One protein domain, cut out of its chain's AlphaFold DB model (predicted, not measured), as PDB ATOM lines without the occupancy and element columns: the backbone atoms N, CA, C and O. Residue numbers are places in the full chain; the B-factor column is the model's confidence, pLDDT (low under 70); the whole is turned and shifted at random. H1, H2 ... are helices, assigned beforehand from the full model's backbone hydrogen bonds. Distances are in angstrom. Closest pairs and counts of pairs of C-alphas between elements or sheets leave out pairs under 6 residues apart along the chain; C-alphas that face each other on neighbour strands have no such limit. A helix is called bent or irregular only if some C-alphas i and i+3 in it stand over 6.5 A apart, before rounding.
ATOM      1  N   TYR A   2     -42.381  -9.568  -0.846       85.56
ATOM      2  CA  TYR A   2     -42.885 -10.934  -0.569       85.56
ATOM      3  C   TYR A   2     -42.783 -11.914  -1.748       85.56
ATOM      4  O   TYR A   2     -42.591 -13.113  -1.555       85.56
ATOM      5  N   HIS A   3     -42.923 -11.400  -2.972       91.56
ATOM      6  CA  HIS A   3     -42.973 -12.201  -4.196       91.56
ATOM      7  C   HIS A   3     -41.693 -13.017  -4.415       91.56
ATOM      8  O   HIS A   3     -41.750 -14.244  -4.504       91.56
ATOM      9  N   ASP A   4     -40.538 -12.347  -4.391       91.06
ATOM     10  CA  ASP A   4     -39.233 -12.972  -4.634       91.06
ATOM     11  C   ASP A   4     -38.882 -14.007  -3.561       91.06
ATOM     12  O   ASP A   4     -38.306 -15.051  -3.866       91.06
ATOM     13  N   THR A   5     -39.262 -13.754  -2.305       92.00
ATOM     14  CA  THR A   5     -39.047 -14.704  -1.210       92.00
ATOM     15  C   THR A   5     -39.892 -15.965  -1.390       92.00
ATOM     16  O   THR A   5     -39.357 -17.072  -1.335       92.00
ATOM     17  N   LEU A   6     -41.187 -15.828  -1.694       94.00
ATOM     18  CA  LEU A   6     -42.078 -16.972  -1.919       94.00
ATOM     19  C   LEU A   6     -41.670 -17.800  -3.147       94.00
ATOM     20  O   LEU A   6     -41.759 -19.030  -3.126       94.00
ATOM     21  N   LEU A   7     -41.165 -17.162  -4.206       94.94
ATOM     22  CA  LEU A   7     -40.707 -17.860  -5.412       94.94
ATOM     23  C   LEU A   7     -39.541 -18.831  -5.168       94.94
ATOM     24  O   LEU A   7     -39.347 -19.738  -5.982       94.94
ATOM     25  N   LYS A   8     -38.808 -18.712  -4.056       93.62
ATOM     26  CA  LYS A   8     -37.718 -19.633  -3.688       93.62
ATOM     27  C   LYS A   8     -38.222 -20.994  -3.191       93.62
ATOM     28  O   LYS A   8     -37.505 -21.983  -3.291       93.62
ATOM     29  N   TYR A   9     -39.463 -21.081  -2.710       94.19
ATOM     30  CA  TYR A   9     -40.008 -22.304  -2.111       94.19
ATOM     31  C   TYR A   9     -40.542 -23.302  -3.149       94.19
ATOM     32  O   TYR A   9     -40.928 -22.928  -4.263       94.19
ATOM     33  N   LYS A  10     -40.569 -24.597  -2.800       93.06
ATOM     34  CA  LYS A  10     -41.136 -25.662  -3.648       93.06
ATOM     35  C   LYS A  10     -42.640 -25.441  -3.867       93.06
ATOM     36  O   LYS A  10     -43.338 -24.860  -3.035       93.06
ATOM     37  N   SER A  11     -43.163 -25.950  -4.986       92.19
ATOM     38  CA  SER A  11     -44.602 -25.879  -5.292       92.19
ATOM     39  C   SER A  11     -45.474 -26.533  -4.219       92.19
ATOM     40  O   SER A  11     -46.559 -26.021  -3.956       92.19
ATOM     41  N   THR A  12     -44.998 -27.613  -3.595       91.38
ATOM     42  CA  THR A  12     -45.664 -28.316  -2.487       91.38
ATOM     43  C   THR A  12     -45.801 -27.419  -1.258       91.38
ATOM     44  O   THR A  12     -46.921 -27.205  -0.797       91.38
ATOM     45  N   SER A  13     -44.714 -26.779  -0.809       94.00
ATOM     46  CA  SER A  13     -44.739 -25.817   0.305       94.00
ATOM     47  C   SER A  13     -45.699 -24.656   0.034       94.00
ATOM     48  O   SER A  13     -46.527 -24.314   0.874       94.00
ATOM     49  N   LEU A  14     -45.658 -24.080  -1.173       95.62
ATOM     50  CA  LEU A  14     -46.570 -22.997  -1.552       95.62
ATOM     51  C   LEU A  14     -48.038 -23.451  -1.587       95.62
ATOM     52  O   LEU A  14     -48.934 -22.659  -1.300       95.62
ATOM     53  N   ASN A  15     -48.299 -24.710  -1.947       95.00
ATOM     54  CA  ASN A  15     -49.641 -25.285  -1.926       95.00
ATOM     55  C   ASN A  15     -50.155 -25.446  -0.491       95.00
ATOM     56  O   ASN A  15     -51.275 -25.036  -0.200       95.00
ATOM     57  N   GLN A  16     -49.313 -25.957   0.411       95.00
ATOM     58  CA  GLN A  16     -49.630 -26.056   1.837       95.00
ATOM     59  C   GLN A  16     -49.881 -24.677   2.459       95.00
ATOM     60  O   GLN A  16     -50.868 -24.504   3.169       95.00
ATOM     61  N   LEU A  17     -49.071 -23.661   2.132       96.44
ATOM     62  CA  LEU A  17     -49.310 -22.281   2.576       96.44
ATOM     63  C   LEU A  17     -50.664 -21.747   2.103       96.44
ATOM     64  O   LEU A  17     -51.395 -21.162   2.900       96.44
ATOM     65  N   ALA A  18     -51.017 -21.967   0.832       96.12
ATOM     66  CA  ALA A  18     -52.311 -21.545   0.301       96.12
ATOM     67  C   ALA A  18     -53.469 -22.226   1.049       96.12
ATOM     68  O   ALA A  18     -54.387 -21.541   1.495       96.12
ATOM     69  N   LEU A  19     -53.387 -23.542   1.276       95.88
ATOM     70  CA  LEU A  19     -54.392 -24.300   2.031       95.88
ATOM     71  C   LEU A  19     -54.521 -23.825   3.486       95.88
ATOM     72  O   LEU A  19     -55.635 -23.618   3.966       95.88
ATOM     73  N   LEU A  20     -53.396 -23.608   4.175       96.25
ATOM     74  CA  LEU A  20     -53.346 -23.080   5.544       96.25
ATOM     75  C   LEU A  20     -53.967 -21.686   5.653       96.25
ATOM     76  O   LEU A  20     -54.631 -21.378   6.641       96.25
ATOM     77  N   CYS A  21     -53.767 -20.856   4.635       95.56
ATOM     78  CA  CYS A  21     -54.278 -19.493   4.582       95.56
ATOM     79  C   CYS A  21     -55.709 -19.393   4.035       95.56
ATOM     80  O   CYS A  21     -56.241 -18.291   3.976       95.56
ATOM     81  N   GLY A  22     -56.338 -20.499   3.614       94.81
ATOM     82  CA  GLY A  22     -57.670 -20.464   2.997       94.81
ATOM     83  C   GLY A  22     -57.695 -19.842   1.598       94.81
ATOM     84  O   GLY A  22     -58.732 -19.351   1.159       94.81
ATOM     85  N   LEU A  23     -56.559 -19.832   0.901       94.88
ATOM     86  CA  LEU A  23     -56.394 -19.205  -0.407       94.88
ATOM     87  C   LEU A  23     -56.457 -20.244  -1.540       94.88
ATOM     88  O   LEU A  23     -56.112 -21.413  -1.339       94.88
ATOM     89  N   PRO A  24     -56.856 -19.845  -2.763       91.25
ATOM     90  CA  PRO A  24     -56.952 -20.767  -3.887       91.25
ATOM     91  C   PRO A  24     -55.619 -21.438  -4.239       91.25
ATOM     92  O   PRO A  24     -54.610 -20.779  -4.504       91.25
ATOM     93  N   THR A  25     -55.635 -22.763  -4.369       88.44
ATOM     94  CA  THR A  25     -54.504 -23.532  -4.893       88.44
ATOM     95  C   THR A  25     -54.474 -23.426  -6.417       88.44
ATOM     96  O   THR A  25     -55.237 -24.088  -7.121       88.44
ATOM     97  N   LYS A  26     -53.611 -22.563  -6.957       90.19
ATOM     98  CA  LYS A  26     -53.385 -22.462  -8.410       90.19
ATOM     99  C   LYS A  26     -52.444 -23.565  -8.886       90.19
ATOM    100  O   LYS A  26     -51.645 -24.058  -8.100       90.19
ATOM    101  N   THR A  27     -52.517 -23.955 -10.157       88.44
ATOM    102  CA  THR A  27     -51.630 -24.977 -10.749       88.44
ATOM    103  C   THR A  27     -50.230 -24.420 -11.020       88.44
ATOM    104  O   THR A  27     -49.229 -25.036 -10.656       88.44
ATOM    105  N   ASN A  28     -50.155 -23.212 -11.581       93.00
ATOM    106  CA  ASN A  28     -48.908 -22.505 -11.860       93.00
ATOM    107  C   ASN A  28     -48.296 -21.895 -10.579       93.00
ATOM    108  O   ASN A  28     -48.995 -21.256  -9.791       93.00
ATOM    109  N   LYS A  29     -46.974 -22.054 -10.400       94.12
ATOM    110  CA  LYS A  29     -46.225 -21.549  -9.235       94.12
ATOM    111  C   LYS A  29     -46.359 -20.033  -9.052       94.12
ATOM    112  O   LYS A  29     -46.649 -19.594  -7.945       94.12
ATOM    113  N   ARG A  30     -46.181 -19.248 -10.118       94.88
ATOM    114  CA  ARG A  30     -46.264 -17.781 -10.080       94.88
ATOM    115  C   ARG A  30     -47.670 -17.320  -9.720       94.88
ATOM    116  O   ARG A  30     -47.821 -16.571  -8.768       94.88
ATOM    117  N   ALA A  31     -48.689 -17.886 -10.369       95.00
ATOM    118  CA  ALA A  31     -50.084 -17.591 -10.038       95.00
ATOM    119  C   ALA A  31     -50.425 -17.930  -8.573       95.00
ATOM    120  O   ALA A  31     -51.222 -17.241  -7.940       95.00
ATOM    121  N   ARG A  32     -49.816 -18.982  -8.011       94.81
ATOM    122  CA  ARG A  32     -49.973 -19.334  -6.592       94.81
ATOM    123  C   ARG A  32     -49.320 -18.303  -5.670       94.81
ATOM    124  O   ARG A  32     -49.932 -17.921  -4.678       94.81
ATOM    125  N   VAL A  33     -48.113 -17.841  -6.006       96.50
ATOM    126  CA  VAL A  33     -47.445 -16.744  -5.289       96.50
ATOM    127  C   VAL A  33     -48.277 -15.466  -5.364       96.50
ATOM    128  O   VAL A  33     -48.481 -14.832  -4.336       96.50
ATOM    129  N   ASP A  34     -48.826 -15.127  -6.531       95.62
ATOM    130  CA  ASP A  34     -49.677 -13.946  -6.696       95.62
ATOM    131  C   ASP A  34     -50.917 -14.024  -5.791       95.62
ATOM    132  O   ASP A  34     -51.226 -13.062  -5.090       95.62
ATOM    133  N   CYS A  35     -51.586 -15.183  -5.724       94.88
ATOM    134  CA  CYS A  35     -52.710 -15.393  -4.805       94.88
ATOM    135  C   CYS A  35     -52.306 -15.269  -3.329       94.88
ATOM    136  O   CYS A  35     -53.036 -14.649  -2.557       94.88
ATOM    137  N   LEU A  36     -51.156 -15.828  -2.933       96.00
ATOM    138  CA  LEU A  36     -50.622 -15.671  -1.576       96.00
ATOM    139  C   LEU A  36     -50.403 -14.190  -1.256       96.00
ATOM    140  O   LEU A  36     -50.937 -13.694  -0.273       96.00
ATOM    141  N   VAL A  37     -49.695 -13.464  -2.123       95.44
ATOM    142  CA  VAL A  37     -49.417 -12.032  -1.945       95.44
ATOM    143  C   VAL A  37     -50.708 -11.212  -1.878       95.44
ATOM    144  O   VAL A  37     -50.810 -10.317  -1.045       95.44
ATOM    145  N   GLN A  38     -51.713 -11.518  -2.701       93.44
ATOM    146  CA  GLN A  38     -53.017 -10.848  -2.649       93.44
ATOM    147  C   GLN A  38     -53.735 -11.070  -1.312       93.44
ATOM    148  O   GLN A  38     -54.236 -10.104  -0.741       93.44
ATOM    149  N   GLY A  39     -53.740 -12.300  -0.785       92.75
ATOM    150  CA  GLY A  39     -54.292 -12.593   0.542       92.75
ATOM    151  C   GLY A  39     -53.551 -11.843   1.651       92.75
ATOM    152  O   GLY A  39     -54.167 -11.143   2.451       92.75
ATOM    153  N   LEU A  40     -52.216 -11.874   1.622       92.06
ATOM    154  CA  LEU A  40     -51.371 -11.135   2.565       92.06
ATOM    155  C   LEU A  40     -51.627  -9.617   2.525       92.06
ATOM    156  O   LEU A  40     -51.707  -8.976   3.570       92.06
ATOM    157  N   ASN A  41     -51.818  -9.051   1.332       91.44
ATOM    158  CA  ASN A  41     -52.164  -7.639   1.146       91.44
ATOM    159  C   ASN A  41     -53.592  -7.295   1.595       91.44
ATOM    160  O   ASN A  41     -53.872  -6.136   1.895       91.44
ATOM    161  N   MET A  42     -54.514  -8.259   1.580       89.31
ATOM    162  CA  MET A  42     -55.861  -8.076   2.116       89.31
ATOM    163  C   MET A  42     -55.800  -8.002   3.642       89.31
ATOM    164  O   MET A  42     -56.312  -7.049   4.223       89.31
ATOM    165  N   VAL A  43     -55.132  -8.961   4.295       88.25
ATOM    166  CA  VAL A  43     -55.072  -8.990   5.765       88.25
ATOM    167  C   VAL A  43     -54.213  -7.878   6.356       88.25
ATOM    168  O   VAL A  43     -54.502  -7.429   7.458       88.25
ATOM    169  N   SER A  44     -53.206  -7.377   5.633       86.06
ATOM    170  CA  SER A  44     -52.412  -6.228   6.090       86.06
ATOM    171  C   SER A  44     -53.219  -4.929   6.178       86.06
ATOM    172  O   SER A  44     -52.787  -3.992   6.844       86.06
ATOM    173  N   LYS A  45     -54.390  -4.875   5.528       84.94
ATOM    174  CA  LYS A  45     -55.324  -3.742   5.570       84.94
ATOM    175  C   LYS A  45     -56.413  -3.888   6.634       84.94
ATOM    176  O   LYS A  45     -57.191  -2.954   6.813       84.94
ATOM    177  N   LEU A  46     -56.499  -5.029   7.319       82.00
ATOM    178  CA  LEU A  46     -57.436  -5.199   8.426       82.00
ATOM    179  C   LEU A  46     -56.953  -4.350   9.616       82.00
ATOM    180  O   LEU A  46     -55.858  -4.549  10.135       82.00
ATOM    181  N   HIS A  47     -57.766  -3.379  10.029       63.09
ATOM    182  CA  HIS A  47     -57.625  -2.627  11.281       63.09
ATOM    183  C   HIS A  47     -58.725  -3.148  12.213       63.09
ATOM    184  O   HIS A  47     -59.852  -3.109  11.735       63.09
ATOM    185  N   PRO A  48     -58.514  -3.581  13.479       61.66
ATOM    186  CA  PRO A  48     -57.337  -3.538  14.371       61.66
ATOM    187  C   PRO A  48     -56.602  -4.898  14.550       61.66
ATOM    188  O   PRO A  48     -56.934  -5.885  13.903       61.66
ATOM    189  N   ASN A 268     -49.743 -14.338  10.594       90.25
ATOM    190  CA  ASN A 268     -48.519 -14.972  11.051       90.25
ATOM    191  C   ASN A 268     -47.540 -15.201   9.891       90.25
ATOM    192  O   ASN A 268     -46.341 -15.011  10.076       90.25
ATOM    193  N   LEU A 269     -48.028 -15.519   8.690       92.81
ATOM    194  CA  LEU A 269     -47.192 -15.653   7.501       92.81
ATOM    195  C   LEU A 269     -46.501 -14.330   7.136       92.81
ATOM    196  O   LEU A 269     -45.321 -14.361   6.799       92.81
ATOM    197  N   LEU A 270     -47.157 -13.170   7.299       90.69
ATOM    198  CA  LEU A 270     -46.496 -11.858   7.145       90.69
ATOM    199  C   LEU A 270     -45.266 -11.718   8.058       90.69
ATOM    200  O   LEU A 270     -44.254 -11.163   7.642       90.69
ATOM    201  N   ARG A 271     -45.333 -12.249   9.285       89.19
ATOM    202  CA  ARG A 271     -44.238 -12.200  10.278       89.19
ATOM    203  C   ARG A 271     -43.158 -13.259  10.050       89.19
ATOM    204  O   ARG A 271     -42.070 -13.167  10.615       89.19
ATOM    205  N   TRP A 272     -43.483 -14.287   9.274       91.94
ATOM    206  CA  TRP A 272     -42.611 -15.417   8.965       91.94
ATOM    207  C   TRP A 272     -42.024 -15.352   7.559       91.94
ATOM    208  O   TRP A 272     -41.237 -16.225   7.212       91.94
ATOM    209  N   ILE A 273     -42.370 -14.338   6.762       89.25
ATOM    210  CA  ILE A 273     -42.047 -14.308   5.333       89.25
ATOM    211  C   ILE A 273     -40.542 -14.401   5.057       89.25
ATOM    212  O   ILE A 273     -40.152 -15.073   4.109       89.25
ATOM    213  N   ASP A 274     -39.717 -13.827   5.936       87.75
ATOM    214  CA  ASP A 274     -38.250 -13.844   5.850       87.75
ATOM    215  C   ASP A 274     -37.597 -14.909   6.758       87.75
ATOM    216  O   ASP A 274     -36.385 -14.907   6.966       87.75
ATOM    217  N   LYS A 275     -38.400 -15.826   7.313       90.75
ATOM    218  CA  LYS A 275     -37.969 -16.960   8.146       90.75
ATOM    219  C   LYS A 275     -38.121 -18.282   7.379       90.75
ATOM    220  O   LYS A 275     -38.429 -18.302   6.187       90.75
ATOM    221  N   ASP A 276     -37.918 -19.408   8.065       90.81
ATOM    222  CA  ASP A 276     -38.155 -20.738   7.498       90.81
ATOM    223  C   ASP A 276     -39.662 -21.018   7.349       90.81
ATOM    224  O   ASP A 276     -40.364 -21.334   8.312       90.81
ATOM    225  N   LEU A 277     -40.178 -20.928   6.118       93.06
ATOM    226  CA  LEU A 277     -41.595 -21.192   5.852       93.06
ATOM    227  C   LEU A 277     -41.962 -22.678   5.923       93.06
ATOM    228  O   LEU A 277     -43.136 -22.990   6.116       93.06
ATOM    229  N   ASN A 278     -41.010 -23.605   5.792       91.31
ATOM    230  CA  ASN A 278     -41.319 -25.024   5.979       91.31
ATOM    231  C   ASN A 278     -41.605 -25.310   7.454       91.31
ATOM    232  O   ASN A 278     -42.539 -26.041   7.769       91.31
ATOM    233  N   GLU A 279     -40.863 -24.673   8.359       91.19
ATOM    234  CA  GLU A 279     -41.188 -24.704   9.783       91.19
ATOM    235  C   GLU A 279     -42.567 -24.132  10.081       91.19
ATOM    236  O   GLU A 279     -43.345 -24.745  10.813       91.19
ATOM    237  N   PHE A 280     -42.885 -22.978   9.490       92.81
ATOM    238  CA  PHE A 280     -44.206 -22.380   9.622       92.81
ATOM    239  C   PHE A 280     -45.306 -23.372   9.216       92.81
ATOM    240  O   PHE A 280     -46.255 -23.580   9.973       92.81
ATOM    241  N   ILE A 281     -45.157 -24.028   8.059       94.00
ATOM    242  CA  ILE A 281     -46.103 -25.040   7.570       94.00
ATOM    243  C   ILE A 281     -46.251 -26.181   8.582       94.00
ATOM    244  O   ILE A 281     -47.378 -26.519   8.944       94.00
ATOM    245  N   ILE A 282     -45.137 -26.736   9.071       91.00
ATOM    246  CA  ILE A 282     -45.138 -27.849  10.031       91.00
ATOM    247  C   ILE A 282     -45.897 -27.460  11.305       91.00
ATOM    248  O   ILE A 282     -46.827 -28.161  11.706       91.00
ATOM    249  N   ARG A 283     -45.559 -26.311  11.908       89.25
ATOM    250  CA  ARG A 283     -46.187 -25.829  13.150       89.25
ATOM    251  C   ARG A 283     -47.693 -25.625  12.989       89.25
ATOM    252  O   ARG A 283     -48.465 -26.021  13.861       89.25
ATOM    253  N   ARG A 284     -48.131 -25.023  11.876       91.81
ATOM    254  CA  ARG A 284     -49.561 -24.764  11.640       91.81
ATOM    255  C   ARG A 284     -50.339 -26.031  11.302       91.81
ATOM    256  O   ARG A 284     -51.454 -26.180  11.792       91.81
ATOM    257  N   ASN A 285     -49.753 -26.959  10.547       93.00
ATOM    258  CA  ASN A 285     -50.345 -28.277  10.312       93.00
ATOM    259  C   ASN A 285     -50.553 -29.038  11.620       93.00
ATOM    260  O   ASN A 285     -51.650 -29.534  11.853       93.00
ATOM    261  N   LEU A 286     -49.538 -29.079  12.487       88.56
ATOM    262  CA  LEU A 286     -49.642 -29.752  13.781       88.56
ATOM    263  C   LEU A 286     -50.732 -29.131  14.647       88.56
ATOM    264  O   LEU A 286     -51.625 -29.841  15.086       88.56
ATOM    265  N   SER A 287     -50.753 -27.804  14.790       87.62
ATOM    266  CA  SER A 287     -51.821 -27.121  15.530       87.62
ATOM    267  C   SER A 287     -53.226 -27.503  15.034       87.62
ATOM    268  O   SER A 287     -54.102 -27.774  15.850       87.62
ATOM    269  N   GLN A 288     -53.449 -27.601  13.718       91.44
ATOM    270  CA  GLN A 288     -54.740 -28.051  13.183       91.44
ATOM    271  C   GLN A 288     -55.009 -29.539  13.435       91.44
ATOM    272  O   GLN A 288     -56.130 -29.896  13.800       91.44
ATOM    273  N   LEU A 289     -53.997 -30.397  13.261       91.38
ATOM    274  CA  LEU A 289     -54.095 -31.831  13.537       91.38
ATOM    275  C   LEU A 289     -54.510 -32.083  14.992       91.38
ATOM    276  O   LEU A 289     -55.359 -32.938  15.226       91.38
ATOM    277  N   ASN A 290     -54.014 -31.292  15.948       87.56
ATOM    278  CA  ASN A 290     -54.384 -31.395  17.366       87.56
ATOM    279  C   ASN A 290     -55.885 -31.247  17.590       87.56
ATOM    280  O   ASN A 290     -56.476 -31.985  18.375       87.56
ATOM    281  N   HIS A 291     -56.512 -30.316  16.874       89.56
ATOM    282  CA  HIS A 291     -57.938 -30.067  17.017       89.56
ATOM    283  C   HIS A 291     -58.795 -31.182  16.413       89.56
ATOM    284  O   HIS A 291     -59.921 -31.381  16.859       89.56
ATOM    285  N   ILE A 292     -58.305 -31.913  15.411       92.44
ATOM    286  CA  ILE A 292     -59.119 -32.907  14.692       92.44
ATOM    287  C   ILE A 292     -58.771 -34.350  15.049       92.44
ATOM    288  O   ILE A 292     -59.588 -35.236  14.818       92.44
ATOM    289  N   TYR A 293     -57.593 -34.605  15.618       90.94
ATOM    290  CA  TYR A 293     -57.099 -35.950  15.903       90.94
ATOM    291  C   TYR A 293     -58.090 -36.827  16.681       90.94
ATOM    292  O   TYR A 293     -58.345 -37.937  16.210       90.94
ATOM    293  N   PRO A 294     -58.723 -36.359  17.783       89.00
ATOM    294  CA  PRO A 294     -59.689 -37.178  18.516       89.00
ATOM    295  C   PRO A 294     -60.849 -37.660  17.639       89.00
ATOM    296  O   PRO A 294     -61.243 -38.819  17.719       89.00
ATOM    297  N   LEU A 295     -61.348 -36.793  16.753       91.62
ATOM    298  CA  LEU A 295     -62.420 -37.131  15.820       91.62
ATOM    299  C   LEU A 295     -61.956 -38.140  14.763       91.62
ATOM    300  O   LEU A 295     -62.689 -39.069  14.436       91.62
ATOM    301  N   ILE A 296     -60.758 -37.955  14.199       91.56
ATOM    302  CA  ILE A 296     -60.226 -38.872  13.181       91.56
ATOM    303  C   ILE A 296     -60.051 -40.279  13.769       91.56
ATOM    304  O   ILE A 296     -60.395 -41.250  13.095       91.56
ATOM    305  N   GLN A 297     -59.591 -40.385  15.023       89.06
ATOM    306  CA  GLN A 297     -59.487 -41.657  15.744       89.06
ATOM    307  C   GLN A 297     -60.858 -42.285  16.018       89.06
ATOM    308  O   GLN A 297     -61.059 -43.444  15.665       89.06
ATOM    309  N   ASP A 298     -61.809 -41.524  16.574       89.69
ATOM    310  CA  ASP A 298     -63.173 -42.007  16.866       89.69
ATOM    311  C   ASP A 298     -63.874 -42.547  15.610       89.69
ATOM    312  O   ASP A 298     -64.521 -43.593  15.623       89.69
ATOM    313  N   LEU A 299     -63.684 -41.866  14.480       89.94
ATOM    314  CA  LEU A 299     -64.258 -42.273  13.201       89.94
ATOM    315  C   LEU A 299     -63.461 -43.364  12.472       89.94
ATOM    316  O   LEU A 299     -63.914 -43.826  11.425       89.94
ATOM    317  N   GLY A 300     -62.284 -43.759  12.969       89.75
ATOM    318  CA  GLY A 300     -61.404 -44.719  12.297       89.75
ATOM    319  C   GLY A 300     -60.966 -44.259  10.900       89.75
ATOM    320  O   GLY A 300     -60.799 -45.075   9.988       89.75
ATOM    321  N   LEU A 301     -60.835 -42.945  10.697       90.75
ATOM    322  CA  LEU A 301     -60.438 -42.374   9.415       90.75
ATOM    323  C   LEU A 301     -58.932 -42.545   9.200       90.75
ATOM    324  O   LEU A 301     -58.122 -42.405  10.114       90.75
ATOM    325  N   ARG A 302     -58.547 -42.837   7.955       91.81
ATOM    326  CA  ARG A 302     -57.142 -43.040   7.592       91.81
ATOM    327  C   ARG A 302     -56.520 -41.702   7.219       91.81
ATOM    328  O   ARG A 302     -57.085 -40.986   6.388       91.81
ATOM    329  N   TRP A 303     -55.363 -41.389   7.789       92.25
ATOM    330  CA  TRP A 303     -54.595 -40.201   7.423       92.25
ATOM    331  C   TRP A 303     -54.184 -40.246   5.948       92.25
ATOM    332  O   TRP A 303     -54.117 -41.304   5.321       92.25
ATOM    333  N   HIS A 304     -53.991 -39.075   5.357       92.19
ATOM    334  CA  HIS A 304     -53.329 -38.960   4.068       92.19
ATOM    335  C   HIS A 304     -51.823 -39.190   4.270       92.19
ATOM    336  O   HIS A 304     -51.284 -38.743   5.276       92.19
ATOM    337  N   GLU A 305     -51.152 -39.835   3.313       88.81
ATOM    338  CA  GLU A 305     -49.738 -40.254   3.406       88.81
ATOM    339  C   GLU A 305     -48.802 -39.119   3.866       88.81
ATOM    340  O   GLU A 305     -48.026 -39.285   4.800       88.81
ATOM    341  N   GLU A 306     -48.966 -37.918   3.298       86.81
ATOM    342  CA  GLU A 306     -48.228 -36.703   3.698       86.81
ATOM    343  C   GLU A 306     -48.295 -36.396   5.211       86.81
ATOM    344  O   GLU A 306     -47.354 -35.833   5.771       86.81
ATOM    345  N   PHE A 307     -49.390 -36.762   5.879       90.12
ATOM    346  CA  PHE A 307     -49.606 -36.522   7.305       90.12
ATOM    347  C   PHE A 307     -49.363 -37.757   8.176       90.12
ATOM    348  O   PHE A 307     -49.259 -37.600   9.388       90.12
ATOM    349  N   GLU A 308     -49.197 -38.958   7.613       85.50
ATOM    350  CA  GLU A 308     -48.861 -40.156   8.401       85.50
ATOM    351  C   GLU A 308     -47.542 -39.966   9.156       85.50
ATOM    352  O   GLU A 308     -47.483 -40.228  10.354       85.50
ATOM    353  N   LEU A 309     -46.533 -39.370   8.512       81.56
ATOM    354  CA  LEU A 309     -45.262 -39.013   9.155       81.56
ATOM    355  C   LEU A 309     -45.434 -38.033  10.323       81.56
ATOM    356  O   LEU A 309     -44.744 -38.156  11.333       81.56
ATOM    357  N   TYR A 310     -46.350 -37.062  10.204       85.19
ATOM    358  CA  TYR A 310     -46.647 -36.135  11.300       85.19
ATOM    359  C   TYR A 310     -47.220 -36.893  12.496       85.19
ATOM    360  O   TYR A 310     -46.809 -36.658  13.629       85.19
ATOM    361  N   ILE A 311     -48.155 -37.809  12.240       84.44
ATOM    362  CA  ILE A 311     -48.781 -38.622  13.280       84.44
ATOM    363  C   ILE A 311     -47.764 -39.568  13.918       84.44
ATOM    364  O   ILE A 311     -47.632 -39.618  15.138       84.44
ATOM    365  N   ASP A 312     -46.995 -40.289  13.116       80.56
ATOM    366  CA  ASP A 312     -46.047 -41.273  13.626       80.56
ATOM    367  C   ASP A 312     -44.940 -40.622  14.458       80.56
ATOM    368  O   ASP A 312     -44.597 -41.139  15.520       80.56
ATOM    369  N   TYR A 313     -44.444 -39.456  14.037       76.69
ATOM    370  CA  TYR A 313     -43.387 -38.752  14.758       76.69
ATOM    371  C   TYR A 313     -43.904 -37.988  15.987       76.69
ATOM    372  O   TYR A 313     -43.333 -38.110  17.068       76.69
ATOM    373  N   PHE A 314     -44.996 -37.222  15.866       74.12
ATOM    374  CA  PHE A 314     -45.457 -36.348  16.954       74.12
ATOM    375  C   PHE A 314     -46.520 -36.970  17.872       74.12
ATOM    376  O   PHE A 314     -46.690 -36.489  18.991       74.12
ATOM    377  N   PHE A 315     -47.237 -38.017  17.440       71.75
ATOM    378  CA  PHE A 315     -48.367 -38.577  18.197       71.75
ATOM    379  C   PHE A 315     -48.068 -39.947  18.812       71.75
ATOM    380  O   PHE A 315     -48.484 -40.193  19.944       71.75
ATOM    381  N   ARG A 316     -47.341 -40.843  18.123       61.69
ATOM    382  CA  ARG A 316     -47.060 -42.187  18.675       61.69
ATOM    383  C   ARG A 316     -46.022 -42.191  19.796       61.69
ATOM    384  O   ARG A 316     -46.034 -43.111  20.602       61.69
ATOM    385  N   ALA A 317     -45.164 -41.175  19.879       53.59
ATOM    386  CA  ALA A 317     -44.139 -41.106  20.921       53.59
ATOM    387  C   ALA A 317     -44.707 -40.822  22.329       53.59
ATOM    388  O   ALA A 317     -44.099 -41.238  23.308       53.59
ATOM    389  N   ASN A 318     -45.868 -40.154  22.448       49.81
ATOM    390  CA  ASN A 318     -46.334 -39.583  23.724       49.81
ATOM    391  C   ASN A 318     -47.808 -39.875  24.088       49.81
ATOM    392  O   ASN A 318     -48.292 -39.352  25.091       49.81
ATOM    393  N   ASN A 319     -48.554 -40.658  23.288       52.78
ATOM    394  CA  ASN A 319     -50.009 -40.926  23.431       52.78
ATOM    395  C   ASN A 319     -50.920 -39.680  23.546       52.78
ATOM    396  O   ASN A 319     -52.133 -39.796  23.695       52.78
ATOM    397  N   THR A 320     -50.340 -38.489  23.461       50.25
ATOM    398  CA  THR A 320     -50.941 -37.162  23.512       50.25
ATOM    399  C   THR A 320     -49.977 -36.211  22.806       50.25
ATOM    400  O   THR A 320     -48.773 -36.465  22.733       50.25
ATOM    401  N   LEU A 321     -50.495 -35.126  22.248       54.84
ATOM    402  CA  LEU A 321     -49.658 -34.130  21.591       54.84
ATOM    403  C   LEU A 321     -48.849 -33.313  22.596       54.84
ATOM    404  O   LEU A 321     -49.414 -32.866  23.599       54.84
ATOM    405  N   PRO A 322     -47.581 -32.992  22.289       53.88
ATOM    406  CA  PRO A 322     -46.884 -31.930  22.991       53.88
ATOM    407  C   PRO A 322     -47.680 -30.628  22.833       53.88
ATOM    408  O   PRO A 322     -47.892 -30.153  21.714       53.88
ATOM    409  N   LYS A 323     -48.120 -30.031  23.949       54.09
ATOM    410  CA  LYS A 323     -48.764 -28.699  23.942       54.09
ATOM    411  C   LYS A 323     -47.830 -27.621  23.386       54.09
ATOM    412  O   LYS A 323     -48.288 -26.622  22.840       54.09
ATOM    413  N   ILE A 324     -46.524 -27.850  23.499       58.00
ATOM    414  CA  ILE A 324     -45.460 -27.018  22.955       58.00
ATOM    415  C   ILE A 324     -44.554 -27.933  22.140       58.00
ATOM    416  O   ILE A 324     -44.023 -28.909  22.662       58.00
ATOM    417  N   ILE A 325     -44.389 -27.617  20.857       64.38
ATOM    418  CA  ILE A 325     -43.414 -28.289  20.001       64.38
ATOM    419  C   ILE A 325     -42.127 -27.472  20.071       64.38
ATOM    420  O   ILE A 325     -42.082 -26.334  19.577       64.38
ATOM    421  N   ASP A 326     -41.105 -28.044  20.701       74.62
ATOM    422  CA  ASP A 326     -39.788 -27.425  20.783       74.62
ATOM    423  C   ASP A 326     -39.057 -27.430  19.425       74.62
ATOM    424  O   ASP A 326     -39.419 -28.125  18.469       74.62
ATOM    425  N   GLU A 327     -38.037 -26.579  19.312       72.50
ATOM    426  CA  GLU A 327     -37.263 -26.411  18.077       72.50
ATOM    427  C   GLU A 327     -36.487 -27.678  17.687       72.50
ATOM    428  O   GLU A 327     -36.313 -27.953  16.495       72.50
ATOM    429  N   ASN A 328     -36.076 -28.486  18.669       76.12
ATOM    430  CA  ASN A 328     -35.336 -29.727  18.446       76.12
ATOM    431  C   ASN A 328     -36.207 -30.770  17.740       76.12
ATOM    432  O   ASN A 328     -35.789 -31.326  16.723       76.12
ATOM    433  N   SER A 329     -37.447 -30.945  18.199       76.44
ATOM    434  CA  SER A 329     -38.440 -31.848  17.612       76.44
ATOM    435  C   SER A 329     -38.748 -31.470  16.160       76.44
ATOM    436  O   SER A 329     -38.878 -32.323  15.286       76.44
ATOM    437  N   ILE A 330     -38.818 -30.171  15.855       77.62
ATOM    438  CA  ILE A 330     -39.014 -29.700  14.476       77.62
ATOM    439  C   ILE A 330     -37.775 -29.957  13.624       77.62
ATOM    440  O   ILE A 330     -37.901 -30.370  12.471       77.62
ATOM    441  N   CYS A 331     -36.581 -29.696  14.154       77.62
ATOM    442  CA  CYS A 331     -35.331 -29.932  13.442       77.62
ATOM    443  C   CYS A 331     -35.165 -31.418  13.092       77.62
ATOM    444  O   CYS A 331     -34.833 -31.760  11.956       77.62
ATOM    445  N   GLU A 332     -35.461 -32.311  14.031       77.50
ATOM    446  CA  GLU A 332     -35.481 -33.755  13.805       77.50
ATOM    447  C   GLU A 332     -36.565 -34.184  12.816       77.50
ATOM    448  O   GLU A 332     -36.266 -34.915  11.868       77.50
ATOM    449  N   PHE A 333     -37.790 -33.666  12.942       80.75
ATOM    450  CA  PHE A 333     -38.836 -33.933  11.960       80.75
ATOM    451  C   PHE A 333     -38.428 -33.476  10.555       80.75
ATOM    452  O   PHE A 333     -38.645 -34.204   9.592       80.75
ATOM    453  N   LYS A 334     -37.785 -32.312  10.395       79.75
ATOM    454  CA  LYS A 334     -37.232 -31.860   9.102       79.75
ATOM    455  C   LYS A 334     -36.183 -32.840   8.550       79.75
ATOM    456  O   LYS A 334     -36.158 -33.084   7.344       79.75
ATOM    457  N   LYS A 335     -35.336 -33.428   9.407       78.56
ATOM    458  CA  LYS A 335     -34.346 -34.452   9.007       78.56
ATOM    459  C   LYS A 335     -35.002 -35.760   8.557       78.56
ATOM    460  O   LYS A 335     -34.495 -36.380   7.626       78.56
ATOM    461  N   LEU A 336     -36.098 -36.168   9.197       71.62
ATOM    462  CA  LEU A 336     -36.837 -37.393   8.867       71.62
ATOM    463  C   LEU A 336     -37.737 -37.208   7.646       71.62
ATOM    464  O   LEU A 336     -37.770 -38.054   6.761       71.62
ATOM    465  N   SER A 337     -38.424 -36.069   7.583       68.31
ATOM    466  CA  SER A 337     -39.335 -35.731   6.493       68.31
ATOM    467  C   SER A 337     -38.621 -35.439   5.183       68.31
ATOM    468  O   SER A 337     -39.309 -35.515   4.169       68.31
ATOM    469  N   LYS A 338     -37.309 -35.091   5.209       54.25
ATOM    470  CA  LYS A 338     -36.436 -34.758   4.055       54.25
ATOM    471  C   LYS A 338     -37.273 -34.487   2.804       54.25
ATOM    472  O   LYS A 338     -37.285 -35.304   1.893       54.25
TER     473      LYS A 338
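This is residues 2 to 48 and 268 to 338 of the 340 residues of the protein "Cruciform cutting endonuclease" of Scheffersomyces stipitis (strain ATCC 58785 / CBS 6054 / NBRC 10063 / NRRL Y-11545) (UniProt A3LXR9). Two groups of helices are joined by one long kinked helix: H1, H2 and H3 pack together at one end, the first part of H5 packs on H2, and H5 then runs away from them, with H6 and H7 set crosswise near it. The short H4 lies near H3 and H5, and residues 294 to 300, of which 294 to 298 belong to H5, stick out. The printed part has 118 residues with seven named helices, H1 to H7 in order along the chain, and no named strand; its class is all helix. It is compact, with a radius of gyration of the C-alphas of 15.5 A, and spans 40 by 33 by 30 A.

H1, residues 2 to 7, touches H3, residues 29 to 43, at a shallow tilt of 27 degrees, opposite ways; their closest C-alphas, of Leu 6 and Val 33, are 6.3 A apart. H2, residues 11 to 20, touches H3 at a shallow tilt of 28 degrees, the same way, closest at the C-alphas of Ser 11 and Lys 29, 6.1 A. H5, residues 277 to 298, touches H2 with residues 277 to 285 alone, at a steep tilt of 56 degrees, the same way; the closest C-alphas, of Leu 17 and Ile 281, are 6.5 A apart. Helix packing is mostly aligned, only just: 2 of these 3 touching pairs are at a shallow tilt. H4, residues 268 to 272, is close to H3 but not clearly touching, with the C-alphas of Leu 40 and Leu 270 closest at 6.7 A. H6, residues 305 to 314, is close to H5 but not clearly touching, about perpendicular at 87 degrees, with the C-alphas of Leu 286 and Tyr 310 closest at 7.5 A. H7, residues 327 to 337, is also close to H5 but not clearly touching; the closest C-alphas, of Glu 279 and Ile 330, are 7.2 A apart. Every O i to N i+4 pair is within hydrogen-bond range in H1, H2, H3, H4 and H7, against 15 of 18 in H5 and 4 of 6 in H6.

H1 begins at C-alpha 2 (-42.885, -10.934, -0.569). H3 measures 21.5 A and H5 31.9 A from first to last C-alpha. H5 has a kink of 53 degrees near residue 292 and is irregular, C-alphas 291 and 294 being 7.5 A apart; it ends at C-alpha 298 (-63.173, -42.007, 16.866). H6 is irregular, only just, with C-alphas 306 and 309 6.6 A apart. H7 ends at C-alpha 337 (-39.335, -35.731, 6.493).

The C-alphas of Asp 4 and Asp 298, the two farthest apart, are 43.3 A from each other. Residues 49 to 267 are cut out, and C-alphas 48 and 268 are 14.8 A apart across the cut. The link from H6 to H7, residues 315 to 326, is long. The pLDDT is under 70 at residues 47 to 48, 316 to 325 and 337 to 338.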